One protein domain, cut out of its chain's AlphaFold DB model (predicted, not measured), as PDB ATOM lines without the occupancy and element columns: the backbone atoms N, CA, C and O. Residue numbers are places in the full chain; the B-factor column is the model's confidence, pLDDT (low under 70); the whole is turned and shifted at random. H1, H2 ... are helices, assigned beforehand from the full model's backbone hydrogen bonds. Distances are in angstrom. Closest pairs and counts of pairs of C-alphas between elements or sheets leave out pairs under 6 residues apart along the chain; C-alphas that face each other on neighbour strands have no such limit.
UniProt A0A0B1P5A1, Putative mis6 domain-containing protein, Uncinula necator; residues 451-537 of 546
ATOM      1  N   CYS A 451     -37.082 -50.835 -23.101       89.56
ATOM      2  CA  CYS A 451     -37.876 -51.586 -22.126       89.56
ATOM      3  C   CYS A 451     -37.021 -52.399 -21.142       89.56
ATOM      4  O   CYS A 451     -37.233 -52.330 -19.932       89.56
ATOM      5  N   LEU A 452     -35.998 -53.109 -21.628       88.88
ATOM      6  CA  LEU A 452     -35.097 -53.893 -20.778       88.88
ATOM      7  C   LEU A 452     -34.255 -53.011 -19.851       88.88
ATOM      8  O   LEU A 452     -33.972 -53.398 -18.718       88.88
ATOM      9  N   LEU A 453     -33.849 -51.829 -20.320       88.94
ATOM     10  CA  LEU A 453     -33.093 -50.874 -19.512       88.94
ATOM     11  C   LEU A 453     -33.986 -50.222 -18.461       88.94
ATOM     12  O   LEU A 453     -33.581 -50.133 -17.307       88.94
ATOM     13  N   ALA A 454     -35.220 -49.878 -18.822       89.38
ATOM     14  CA  ALA A 454     -36.226 -49.376 -17.897       89.38
ATOM     15  C   ALA A 454     -36.535 -50.401 -16.789       89.38
ATOM     16  O   ALA A 454     -36.550 -50.057 -15.608       89.38
ATOM     17  N   MET A 455     -36.671 -51.684 -17.142       87.31
ATOM     18  CA  MET A 455     -36.839 -52.764 -16.160       87.31
ATOM     19  C   MET A 455     -35.623 -52.914 -15.236       87.31
ATOM     20  O   MET A 455     -35.791 -53.094 -14.032       87.31
ATOM     21  N   LYS A 456     -34.396 -52.838 -15.769       88.00
ATOM     22  CA  LYS A 456     -33.171 -52.889 -14.951       88.00
ATOM     23  C   LYS A 456     -33.053 -51.684 -14.016       88.00
ATOM     24  O   LYS A 456     -32.699 -51.871 -12.857       88.00
ATOM     25  N   CYS A 457     -33.391 -50.489 -14.498       87.69
ATOM     26  CA  CYS A 457     -33.453 -49.275 -13.691       87.69
ATOM     27  C   CYS A 457     -34.446 -49.442 -12.533       87.69
ATOM     28  O   CYS A 457     -34.090 -49.190 -11.387       87.69
ATOM     29  N   PHE A 458     -35.654 -49.947 -12.808       86.62
ATOM     30  CA  PHE A 458     -36.647 -50.207 -11.764       86.62
ATOM     31  C   PHE A 458     -36.137 -51.202 -10.714       86.62
ATOM     32  O   PHE A 458     -36.266 -50.951  -9.522       86.62
ATOM     33  N   ARG A 459     -35.504 -52.301 -11.147       84.12
ATOM     34  CA  ARG A 459     -34.915 -53.291 -10.231       84.12
ATOM     35  C   ARG A 459     -33.785 -52.713  -9.383       84.12
ATOM     36  O   ARG A 459     -33.640 -53.096  -8.231       84.12
ATOM     37  N   ARG A 460     -32.973 -51.804  -9.930       85.25
ATOM     38  CA  ARG A 460     -31.923 -51.121  -9.160       85.25
ATOM     39  C   ARG A 460     -32.530 -50.290  -8.032       85.25
ATOM     40  O   ARG A 460     -32.069 -50.406  -6.904       85.25
ATOM     41  N   GLU A 461     -33.561 -49.508  -8.330       81.19
ATOM     42  CA  GLU A 461     -34.283 -48.729  -7.317       81.19
ATOM     43  C   GLU A 461     -34.954 -49.638  -6.280       81.19
ATOM     44  O   GLU A 461     -34.865 -49.385  -5.082       81.19
ATOM     45  N   GLU A 462     -35.534 -50.754  -6.721       78.19
ATOM     46  CA  GLU A 462     -36.122 -51.752  -5.830       78.19
ATOM     47  C   GLU A 462     -35.107 -52.373  -4.867       78.19
ATOM     48  O   GLU A 462     -35.356 -52.419  -3.661       78.19
ATOM     49  N   ASN A 463     -33.933 -52.756  -5.368       78.94
ATOM     50  CA  ASN A 463     -32.845 -53.277  -4.544       78.94
ATOM     51  C   ASN A 463     -32.345 -52.238  -3.525       78.94
ATOM     52  O   ASN A 463     -31.976 -52.600  -2.410       78.94
ATOM     53  N   LEU A 464     -32.327 -50.947  -3.878       76.00
ATOM     54  CA  LEU A 464     -31.948 -49.884  -2.942       76.00
ATOM     55  C   LEU A 464     -32.945 -49.769  -1.784       76.00
ATOM     56  O   LEU A 464     -32.527 -49.578  -0.643       76.00
ATOM     57  N   TRP A 465     -34.244 -49.926  -2.050       72.81
ATOM     58  CA  TRP A 465     -35.252 -49.970  -0.986       72.81
ATOM     59  C   TRP A 465     -35.087 -51.213  -0.110       72.81
ATOM     60  O   TRP A 465     -35.163 -51.113   1.110       72.81
ATOM     61  N   GLN A 466     -34.793 -52.371  -0.707       70.00
ATOM     62  CA  GLN A 466     -34.571 -53.617   0.036       70.00
ATOM     63  C   GLN A 466     -33.380 -53.524   0.998       70.00
ATOM     64  O   GLN A 466     -33.495 -53.920   2.155       70.00
ATOM     65  N   VAL A 467     -32.247 -52.979   0.543       66.75
ATOM     66  CA  VAL A 467     -31.031 -52.848   1.367       66.75
ATOM     67  C   VAL A 467     -31.229 -51.866   2.522       66.75
ATOM     68  O   VAL A 467     -30.727 -52.111   3.617       66.75
ATOM     69  N   ASN A 468     -31.948 -50.767   2.290       65.31
ATOM     70  CA  ASN A 468     -32.154 -49.746   3.314       65.31
ATOM     71  C   ASN A 468     -33.223 -50.143   4.343       65.31
ATOM     72  O   ASN A 468     -33.054 -49.834   5.522       65.31
ATOM     73  N   ASP A 469     -34.275 -50.856   3.920       63.44
ATOM     74  CA  ASP A 469     -35.474 -51.080   4.742       63.44
ATOM     75  C   ASP A 469     -35.739 -52.561   5.095       63.44
ATOM     76  O   ASP A 469     -36.727 -52.866   5.764       63.44
ATOM     77  N   GLY A 470     -34.862 -53.497   4.700       58.22
ATOM     78  CA  GLY A 470     -34.892 -54.900   5.150       58.22
ATOM     79  C   GLY A 470     -36.076 -55.730   4.634       58.22
ATOM     80  O   GLY A 470     -36.494 -56.679   5.294       58.22
ATOM     81  N   LEU A 471     -36.635 -55.361   3.479       59.28
ATOM     82  CA  LEU A 471     -37.787 -56.027   2.865       59.28
ATOM     83  C   LEU A 471     -37.374 -57.348   2.191       59.28
ATOM     84  O   LEU A 471     -36.526 -57.339   1.298       59.28
ATOM     85  N   GLU A 472     -37.992 -58.467   2.591       51.97
ATOM     86  CA  GLU A 472     -37.846 -59.759   1.905       51.97
ATOM     87  C   GLU A 472     -38.646 -59.805   0.589       51.97
ATOM     88  O   GLU A 472     -39.667 -59.141   0.411       51.97
ATOM     89  N   ASP A 473     -38.089 -60.571  -0.347       55.22
ATOM     90  CA  ASP A 473     -38.376 -60.645  -1.778       55.22
ATOM     91  C   ASP A 473     -39.825 -61.043  -2.105       55.22
ATOM     92  O   ASP A 473     -40.280 -62.084  -1.647       55.22
ATOM     93  N   GLU A 474     -40.521 -60.262  -2.946       51.22
ATOM     94  CA  GLU A 474     -41.604 -60.773  -3.805       51.22
ATOM     95  C   GLU A 474     -42.096 -59.725  -4.826       51.22
ATOM     96  O   GLU A 474     -43.249 -59.295  -4.824       51.22
ATOM     97  N   MET A 475     -41.255 -59.318  -5.779       52.50
ATOM     98  CA  MET A 475     -41.783 -58.767  -7.037       52.50
ATOM     99  C   MET A 475     -41.050 -59.349  -8.238       52.50
ATOM    100  O   MET A 475     -40.193 -58.733  -8.869       52.50
ATOM    101  N   VAL A 476     -41.474 -60.553  -8.627       54.72
ATOM    102  CA  VAL A 476     -41.171 -61.116  -9.946       54.72
ATOM    103  C   VAL A 476     -41.912 -60.280 -10.996       54.72
ATOM    104  O   VAL A 476     -43.004 -60.615 -11.450       54.72
ATOM    105  N   ASN A 477     -41.342 -59.135 -11.365       55.53
ATOM    106  CA  ASN A 477     -41.849 -58.332 -12.467       55.53
ATOM    107  C   ASN A 477     -41.525 -59.052 -13.784       55.53
ATOM    108  O   ASN A 477     -40.391 -59.005 -14.271       55.53
ATOM    109  N   ILE A 478     -42.527 -59.750 -14.332       59.50
ATOM    110  CA  ILE A 478     -42.461 -60.455 -15.627       59.50
ATOM    111  C   ILE A 478     -42.771 -59.490 -16.793       59.50
ATOM    112  O   ILE A 478     -42.525 -59.820 -17.949       59.50
ATOM    113  N   GLY A 479     -43.282 -58.280 -16.514       70.44
ATOM    114  CA  GLY A 479     -43.793 -57.353 -17.529       70.44
ATOM    115  C   GLY A 479     -43.280 -55.908 -17.438       70.44
ATOM    116  O   GLY A 479     -42.551 -55.554 -16.510       70.44
ATOM    117  N   PRO A 480     -43.665 -55.063 -18.413       79.31
ATOM    118  CA  PRO A 480     -43.271 -53.659 -18.480       79.31
ATOM    119  C   PRO A 480     -43.909 -52.831 -17.357       79.31
ATOM    120  O   PRO A 480     -45.086 -52.985 -17.027       79.31
ATOM    121  N   VAL A 481     -43.131 -51.908 -16.788       82.12
ATOM    122  CA  VAL A 481     -43.582 -51.024 -15.704       82.12
ATOM    123  C   VAL A 481     -44.534 -49.969 -16.268       82.12
ATOM    124  O   VAL A 481     -44.160 -49.134 -17.085       82.12
ATOM    125  N   THR A 482     -45.784 -49.980 -15.815       83.31
ATOM    126  CA  THR A 482     -46.810 -49.016 -16.238       83.31
ATOM    127  C   THR A 482     -47.214 -48.084 -15.105       83.31
ATOM    128  O   THR A 482     -47.024 -48.374 -13.921       83.31
ATOM    129  N   GLN A 483     -47.857 -46.967 -15.449       83.25
ATOM    130  CA  GLN A 483     -48.411 -46.063 -14.443       83.25
ATOM    131  C   GLN A 483     -49.460 -46.757 -13.552       83.25
ATOM    132  O   GLN A 483     -49.530 -46.485 -12.354       83.25
ATOM    133  N   SER A 484     -50.283 -47.648 -14.116       81.62
ATOM    134  CA  SER A 484     -51.256 -48.443 -13.356       81.62
ATOM    135  C   SER A 484     -50.564 -49.448 -12.438       81.62
ATOM    136  O   SER A 484     -50.967 -49.588 -11.284       81.62
ATOM    137  N   TYR A 485     -49.486 -50.080 -12.908       82.06
ATOM    138  CA  TYR A 485     -48.662 -50.969 -12.095       82.06
ATOM    139  C   TYR A 485     -48.070 -50.250 -10.874       82.06
ATOM    140  O   TYR A 485     -48.289 -50.700  -9.752       82.06
ATOM    141  N   LEU A 486     -47.425 -49.090 -11.050       82.19
ATOM    142  CA  LEU A 486     -46.861 -48.326  -9.926       82.19
ATOM    143  C   LEU A 486     -47.933 -47.843  -8.942       82.19
ATOM    144  O   LEU A 486     -47.714 -47.857  -7.734       82.19
ATOM    145  N   LYS A 487     -49.119 -47.454  -9.432       83.25
ATOM    146  CA  LYS A 487     -50.256 -47.106  -8.562       83.25
ATOM    147  C   LYS A 487     -50.728 -48.302  -7.734       83.25
ATOM    148  O   LYS A 487     -51.010 -48.145  -6.549       83.25
ATOM    149  N   ASN A 488     -50.800 -49.486  -8.341       82.38
ATOM    150  CA  ASN A 488     -51.178 -50.714  -7.644       82.38
ATOM    151  C   ASN A 488     -50.117 -51.138  -6.623       82.38
ATOM    152  O   ASN A 488     -50.480 -51.539  -5.521       82.38
ATOM    153  N   LEU A 489     -48.835 -51.002  -6.966       78.56
ATOM    154  CA  LEU A 489     -47.706 -51.263  -6.075       78.56
ATOM    155  C   LEU A 489     -47.730 -50.308  -4.875       78.56
ATOM    156  O   LEU A 489     -47.651 -50.757  -3.736       78.56
ATOM    157  N   ARG A 490     -47.965 -49.012  -5.114       78.69
ATOM    158  CA  ARG A 490     -48.166 -48.013  -4.053       78.69
ATOM    159  C   ARG A 490     -49.325 -48.361  -3.136       78.69
ATOM    160  O   ARG A 490     -49.180 -48.272  -1.924       78.69
ATOM    161  N   ARG A 491     -50.460 -48.784  -3.696       79.69
ATOM    162  CA  ARG A 491     -51.610 -49.214  -2.893       79.69
ATOM    163  C   ARG A 491     -51.267 -50.426  -2.020       79.69
ATOM    164  O   ARG A 491     -51.524 -50.368  -0.828       79.69
ATOM    165  N   ARG A 492     -50.654 -51.469  -2.592       76.00
ATOM    166  CA  ARG A 492     -50.273 -52.686  -1.852       76.00
ATOM    167  C   ARG A 492     -49.281 -52.392  -0.729       76.00
ATOM    168  O   ARG A 492     -49.544 -52.733   0.413       76.00
ATOM    169  N   ARG A 493     -48.202 -51.657  -1.016       72.31
ATOM    170  CA  ARG A 493     -47.212 -51.300   0.015       72.31
ATOM    171  C   ARG A 493     -47.790 -50.413   1.113       72.31
ATOM    172  O   ARG A 493     -47.417 -50.562   2.269       72.31
ATOM    173  N   LYS A 494     -48.732 -49.529   0.780       74.19
ATOM    174  CA  LYS A 494     -49.454 -48.742   1.785       74.19
ATOM    175  C   LYS A 494     -50.321 -49.619   2.695       74.19
ATOM    176  O   LYS A 494     -50.443 -49.313   3.876       74.19
ATOM    177  N   GLU A 495     -50.923 -50.676   2.155       73.62
ATOM    178  CA  GLU A 495     -51.704 -51.658   2.920       73.62
ATOM    179  C   GLU A 495     -50.806 -52.544   3.808       73.62
ATOM    180  O   GLU A 495     -51.199 -52.860   4.926       73.62
ATOM    181  N   GLU A 496     -49.599 -52.891   3.347       71.00
ATOM    182  CA  GLU A 496     -48.658 -53.783   4.050       71.00
ATOM    183  C   GLU A 496     -47.780 -53.072   5.096       71.00
ATOM    184  O   GLU A 496     -47.620 -53.576   6.205       71.00
ATOM    185  N   LEU A 497     -47.216 -51.902   4.769       65.50
ATOM    186  CA  LEU A 497     -46.237 -51.191   5.609       65.50
ATOM    187  C   LEU A 497     -46.766 -49.900   6.246       65.50
ATOM    188  O   LEU A 497     -46.073 -49.292   7.058       65.50
ATOM    189  N   GLY A 498     -47.971 -49.445   5.889       64.62
ATOM    190  CA  GLY A 498     -48.557 -48.217   6.438       64.62
ATOM    191  C   GLY A 498     -47.831 -46.917   6.059       64.62
ATOM    192  O   GLY A 498     -48.272 -45.846   6.477       64.62
ATOM    193  N   ASP A 499     -46.765 -46.983   5.252       61.03
ATOM    194  CA  ASP A 499     -45.991 -45.827   4.794       61.03
ATOM    195  C   ASP A 499     -46.096 -45.638   3.270       61.03
ATOM    196  O   ASP A 499     -46.098 -46.584   2.483       61.03
ATOM    197  N   ASP A 500     -46.201 -44.379   2.847       58.78
ATOM    198  CA  ASP A 500     -46.427 -43.962   1.455       58.78
ATOM    199  C   ASP A 500     -45.105 -43.579   0.750       58.78
ATOM    200  O   ASP A 500     -45.105 -43.188  -0.418       58.78
ATOM    201  N   ARG A 501     -43.972 -43.664   1.469       56.91
ATOM    202  CA  ARG A 501     -42.640 -43.201   1.032       56.91
ATOM    203  C   ARG A 501     -41.905 -44.138   0.071       56.91
ATOM    204  O   ARG A 501     -40.986 -43.693  -0.605       56.91
ATOM    205  N   ILE A 502     -42.302 -45.407  -0.017       59.06
ATOM    206  CA  ILE A 502     -41.482 -46.474  -0.626       59.06
ATOM    207  C   ILE A 502     -41.770 -46.657  -2.132       59.06
ATOM    208  O   ILE A 502     -41.274 -47.591  -2.753       59.06
ATOM    209  N   VAL A 503     -42.605 -45.817  -2.762       67.19
ATOM    210  CA  VAL A 503     -42.940 -45.981  -4.190       67.19
ATOM    211  C   VAL A 503     -42.654 -44.722  -4.988       67.19
ATOM    212  O   VAL A 503     -43.336 -43.706  -4.845       67.19
ATOM    213  N   ILE A 504     -41.668 -44.837  -5.880       77.31
ATOM    214  CA  ILE A 504     -41.316 -43.824  -6.875       77.31
ATOM    215  C   ILE A 504     -42.566 -43.388  -7.660       77.31
ATOM    216  O   ILE A 504     -43.370 -44.207  -8.117       77.31
ATOM    217  N   SER A 505     -42.730 -42.074  -7.834       85.00
ATOM    218  CA  SER A 505     -43.808 -41.522  -8.658       85.00
ATOM    219  C   SER A 505     -43.572 -41.825 -10.143       85.00
ATOM    220  O   SER A 505     -42.442 -41.986 -10.585       85.00
ATOM    221  N   TRP A 506     -44.620 -41.851 -10.975       84.38
ATOM    222  CA  TRP A 506     -44.443 -42.093 -12.420       84.38
ATOM    223  C   TRP A 506     -43.504 -41.083 -13.095       84.38
ATOM    224  O   TRP A 506     -42.804 -41.425 -14.044       84.38
ATOM    225  N   HIS A 507     -43.497 -39.843 -12.608       85.62
ATOM    226  CA  HIS A 507     -42.612 -38.804 -13.117       85.62
ATOM    227  C   HIS A 507     -41.163 -39.052 -12.691       85.62
ATOM    228  O   HIS A 507     -40.279 -39.049 -13.542       85.62
ATOM    229  N   ASP A 508     -40.941 -39.345 -11.409       85.25
ATOM    230  CA  ASP A 508     -39.608 -39.631 -10.871       85.25
ATOM    231  C   ASP A 508     -39.031 -40.925 -11.456       85.25
ATOM    232  O   ASP A 508     -37.840 -40.994 -11.723       85.25
ATOM    233  N   TYR A 509     -39.874 -41.914 -11.762       86.94
ATOM    234  CA  TYR A 509     -39.472 -43.132 -12.467       86.94
ATOM    235  C   TYR A 509     -38.948 -42.824 -13.869       86.94
ATOM    236  O   TYR A 509     -37.883 -43.297 -14.253       86.94
ATOM    237  N   LYS A 510     -39.678 -42.006 -14.638       87.81
ATOM    238  CA  LYS A 510     -39.229 -41.604 -15.975       87.81
ATOM    239  C   LYS A 510     -37.929 -40.797 -15.918       87.81
ATOM    240  O   LYS A 510     -37.108 -40.957 -16.811       87.81
ATOM    241  N   LEU A 511     -37.732 -39.971 -14.887       88.56
ATOM    242  CA  LEU A 511     -36.470 -39.257 -14.672       88.56
ATOM    243  C   LEU A 511     -35.323 -40.205 -14.309       88.56
ATOM    244  O   LEU A 511     -34.281 -40.135 -14.945       88.56
ATOM    245  N   ALA A 512     -35.545 -41.151 -13.394       86.88
ATOM    246  CA  ALA A 512     -34.551 -42.163 -13.042       86.88
ATOM    247  C   ALA A 512     -34.116 -42.992 -14.263       86.88
ATOM    248  O   ALA A 512     -32.942 -43.324 -14.401       86.88
ATOM    249  N   ILE A 513     -35.036 -43.276 -15.195       89.06
ATOM    250  CA  ILE A 513     -34.688 -43.916 -16.470       89.06
ATOM    251  C   ILE A 513     -33.753 -43.033 -17.303       89.06
ATOM    252  O   ILE A 513     -32.822 -43.567 -17.896       89.06
ATOM    253  N   LEU A 514     -33.983 -41.718 -17.381       89.94
ATOM    254  CA  LEU A 514     -33.099 -40.817 -18.130       89.94
ATOM    255  C   LEU A 514     -31.694 -40.795 -17.529       89.94
ATOM    256  O   LEU A 514     -30.732 -40.984 -18.269       89.94
ATOM    257  N   ASP A 515     -31.591 -40.668 -16.205       89.00
ATOM    258  CA  ASP A 515     -30.309 -40.700 -15.494       89.00
ATOM    259  C   ASP A 515     -29.591 -42.043 -15.729       89.00
ATOM    260  O   ASP A 515     -28.403 -42.090 -16.041       89.00
ATOM    261  N   TYR A 516     -30.330 -43.155 -15.679       90.06
ATOM    262  CA  TYR A 516     -29.786 -44.485 -15.958       90.06
ATOM    263  C   TYR A 516     -29.338 -44.652 -17.421       90.06
ATOM    264  O   TYR A 516     -28.348 -45.329 -17.697       90.06
ATOM    265  N   LEU A 517     -30.039 -44.047 -18.384       89.19
ATOM    266  CA  LEU A 517     -29.626 -44.051 -19.791       89.19
ATOM    267  C   LEU A 517     -28.351 -43.226 -20.009       89.19
ATOM    268  O   LEU A 517     -27.495 -43.652 -20.787       89.19
ATOM    269  N   GLU A 518     -28.195 -42.100 -19.310       89.69
ATOM    270  CA  GLU A 518     -26.955 -41.317 -19.310       89.69
ATOM    271  C   GLU A 518     -25.779 -42.133 -18.754       89.69
ATOM    272  O   GLU A 518     -24.745 -42.231 -19.419       89.69
ATOM    273  N   GLU A 519     -25.954 -42.794 -17.602       89.56
ATOM    274  CA  GLU A 519     -24.936 -43.673 -16.999       89.56
ATOM    275  C   GLU A 519     -24.513 -44.814 -17.945       89.56
ATOM    276  O   GLU A 519     -23.345 -45.200 -17.992       89.56
ATOM    277  N   MET A 520     -25.450 -45.344 -18.737       87.38
ATOM    278  CA  MET A 520     -25.197 -46.414 -19.708       87.38
ATOM    279  C   MET A 520     -24.608 -45.918 -21.044       87.38
ATOM    280  O   MET A 520     -24.426 -46.722 -21.962       87.38
ATOM    281  N   GLY A 521     -24.302 -44.622 -21.173       87.25
ATOM    282  CA  GLY A 521     -23.663 -44.040 -22.357       87.25
ATOM    283  C   GLY A 521     -24.627 -43.635 -23.480       87.25
ATOM    284  O   GLY A 521     -24.201 -43.508 -24.628       87.25
ATOM    285  N   ALA A 522     -25.910 -43.420 -23.174       89.81
ATOM    286  CA  ALA A 522     -26.934 -42.961 -24.117       89.81
ATOM    287  C   ALA A 522     -27.525 -41.582 -23.728       89.81
ATOM    288  O   ALA A 522     -28.731 -41.472 -23.483       89.81
ATOM    289  N   PRO A 523     -26.710 -40.504 -23.676       90.81
ATOM    290  CA  PRO A 523     -27.147 -39.214 -23.139       90.81
ATOM    291  C   PRO A 523     -28.088 -38.431 -24.061       90.81
ATOM    292  O   PRO A 523     -28.853 -37.589 -23.594       90.81
ATOM    293  N   GLY A 524     -28.085 -38.710 -25.367       89.19
ATOM    294  CA  GLY A 524     -28.774 -37.862 -26.341       89.19
ATOM    295  C   GLY A 524     -30.295 -37.825 -26.161       89.19
ATOM    296  O   GLY A 524     -30.921 -36.798 -26.422       89.19
ATOM    297  N   ILE A 525     -30.899 -38.910 -25.659       90.44
ATOM    298  CA  ILE A 525     -32.332 -38.956 -25.317       90.44
ATOM    299  C   ILE A 525     -32.644 -37.959 -24.194       90.44
ATOM    300  O   ILE A 525     -33.605 -37.192 -24.286       90.44
ATOM    301  N   SER A 526     -31.814 -37.953 -23.152       89.38
ATOM    302  CA  SER A 526     -31.946 -37.038 -22.022       89.38
ATOM    303  C   SER A 526     -31.700 -35.586 -22.452       89.38
ATOM    304  O   SER A 526     -32.526 -34.710 -22.183       89.38
ATOM    305  N   ASP A 527     -30.646 -35.336 -23.238       88.44
ATOM    306  CA  ASP A 527     -30.334 -34.019 -23.809       88.44
ATOM    307  C   ASP A 527     -31.522 -33.411 -24.569       88.44
ATOM    308  O   ASP A 527     -31.863 -32.233 -24.395       88.44
ATOM    309  N   LEU A 528     -32.189 -34.220 -25.393       89.50
ATOM    310  CA  LEU A 528     -33.352 -33.789 -26.158       89.50
ATOM    311  C   LEU A 528     -34.546 -33.475 -25.253       89.50
ATOM    312  O   LEU A 528     -35.200 -32.445 -25.416       89.50
ATOM    313  N   ILE A 529     -34.846 -34.340 -24.285       88.56
ATOM    314  CA  ILE A 529     -36.014 -34.176 -23.412       88.56
ATOM    315  C   ILE A 529     -35.850 -32.958 -22.494       88.56
ATOM    316  O   ILE A 529     -36.784 -32.161 -22.365       88.56
ATOM    317  N   HIS A 530     -34.662 -32.756 -21.921       86.38
ATOM    318  CA  HIS A 530     -34.376 -31.585 -21.089       86.38
ATOM    319  C   HIS A 530     -34.379 -30.279 -21.883       86.38
ATOM    320  O   HIS A 530     -34.860 -29.267 -21.377       86.38
ATOM    321  N   SER A 531     -33.885 -30.289 -23.126       84.50
ATOM    322  CA  SER A 531     -33.909 -29.086 -23.966       84.50
ATOM    323  C   SER A 531     -35.328 -28.737 -24.431       84.50
ATOM    324  O   SER A 531     -35.702 -27.568 -24.465       84.50
ATOM    325  N   THR A 532     -36.157 -29.728 -24.768       82.06
ATOM    326  CA  THR A 532     -37.515 -29.529 -25.315       82.06
ATOM    327  C   THR A 532     -38.586 -29.226 -24.272       82.06
ATOM    328  O   THR A 532     -39.487 -28.421 -24.532       82.06
ATOM    329  N   LEU A 533     -38.528 -29.841 -23.090       80.31
ATOM    330  CA  LEU A 533     -39.552 -29.677 -22.062       80.31
ATOM    331  C   LEU A 533     -39.168 -28.572 -21.071       80.31
ATOM    332  O   LEU A 533     -38.364 -28.778 -20.168       80.31
ATOM    333  N   LYS A 534     -39.848 -27.419 -21.161       69.44
ATOM    334  CA  LYS A 534     -39.664 -26.270 -20.246       69.44
ATOM    335  C   LYS A 534     -39.722 -26.652 -18.760       69.44
ATOM    336  O   LYS A 534     -38.978 -26.103 -17.959       69.44
ATOM    337  N   ASN A 535     -40.569 -27.619 -18.401       65.25
ATOM    338  CA  ASN A 535     -40.725 -28.081 -17.018       65.25
ATOM    339  C   ASN A 535     -39.489 -28.832 -16.487       65.25
ATOM    340  O   ASN A 535     -39.301 -28.896 -15.278       65.25
ATOM    341  N   LEU A 536     -38.665 -29.397 -17.376       61.50
ATOM    342  CA  LEU A 536     -37.446 -30.145 -17.043       61.50
ATOM    343  C   LEU A 536     -36.162 -29.349 -17.312       61.50
ATOM    344  O   LEU A 536     -35.112 -29.695 -16.779       61.50
ATOM    345  N   SER A 537     -36.247 -28.275 -18.099       59.56
ATOM    346  CA  SER A 537     -35.120 -27.392 -18.420       59.56
ATOM    347  C   SER A 537     -34.571 -26.635 -17.198       59.56
ATOM    348  O   SER A 537     -33.400 -26.272 -17.197       59.56
TER     349      SER A 537
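AT A GLANCE: This is residues 451 to 537 of the 546 residues of the protein "Putative mis6 domain-containing protein" of Uncinula necator (UniProt A0A0B1P5A1). The model is an open fork of helices: H1 and H2 are two prongs that run nearly the same way with a gap between them, and H3 runs across near the residues where both begin. From the far end of H3 the printed part folds back into H4, making a V with H3, and the short H5 turns off at the tip of H4, where it meets H4 only at the corner and stays apart from H1, H2 and H3. The printed part has 87 residues with five named helices in the order H1, H2, H3, H4, H5 and no named strand; its class is all helix. It is only just compact, close to loose, with a radius of gyration of the C-alphas of 14.3 A, and it is elongated, spanning 40 by 24 by 24 A.

IN THESE COORDINATES: The longest helix, H1, holds residues 451 to 469 and measures 27.0 A from its first C-alpha, at (-37.876, -51.586, -22.126), to its last. H2 holds residues 483 to 497 and measures 20.8 A. H3, residues 506 to 519, measures 20.1 A and begins with C-alpha 506 at (-44.443, -42.093, -12.420). H4 holds residues 523 to 532, 14.4 A. H5 holds residues 534 to 537 and ends with C-alpha 537 at (-35.120, -27.392, -18.420).

HOW THE PARTS SIT: H1 touches H3 with its residues 453 to 458 alone; the closest C-alphas are those of Ala 454 and Ile 513, 5.8 A apart. Their lines are about perpendicular, at 75 degrees. H2 is close to H3 but not clearly touching, about perpendicular at 74 degrees, with Gln 483 and Trp 506 the closest C-alphas at 6.0 A. H1 and H2 are apart. H3 touches H4 with its residues 514 to 518 alone, at a steep tilt of 45 degrees, opposite ways; the closest C-alphas are those of Leu 514 and Ser 526, 5.5 A apart. H4 and H5 touch only at the corner by their link, where the C-alphas of His 530 and Ser 537 are the closest at 5.0 A. H4 and H5 are each apart from H1 and H2, and H5 is apart from H3. In H1, H2, H3 and H4 every O i to N i+4 pair is within hydrogen-bond range; H5 is too short for such a pair, and its one O i to N i+3 pair is within range.

THE WHOLE: The two C-alphas farthest apart are those of Glu 472 and Thr 532, at 40.7 A. The printed part has no cut. The link from H1 to H2, residues 470 to 482, is long; the one from H2 to H3 is short, and those from H3 to H4 and from H4 to H5 are tight. The mean pLDDT of the printed part is 77.6, and it is under 70 at residues 467 to 478, 497 to 503 and 534 to 537.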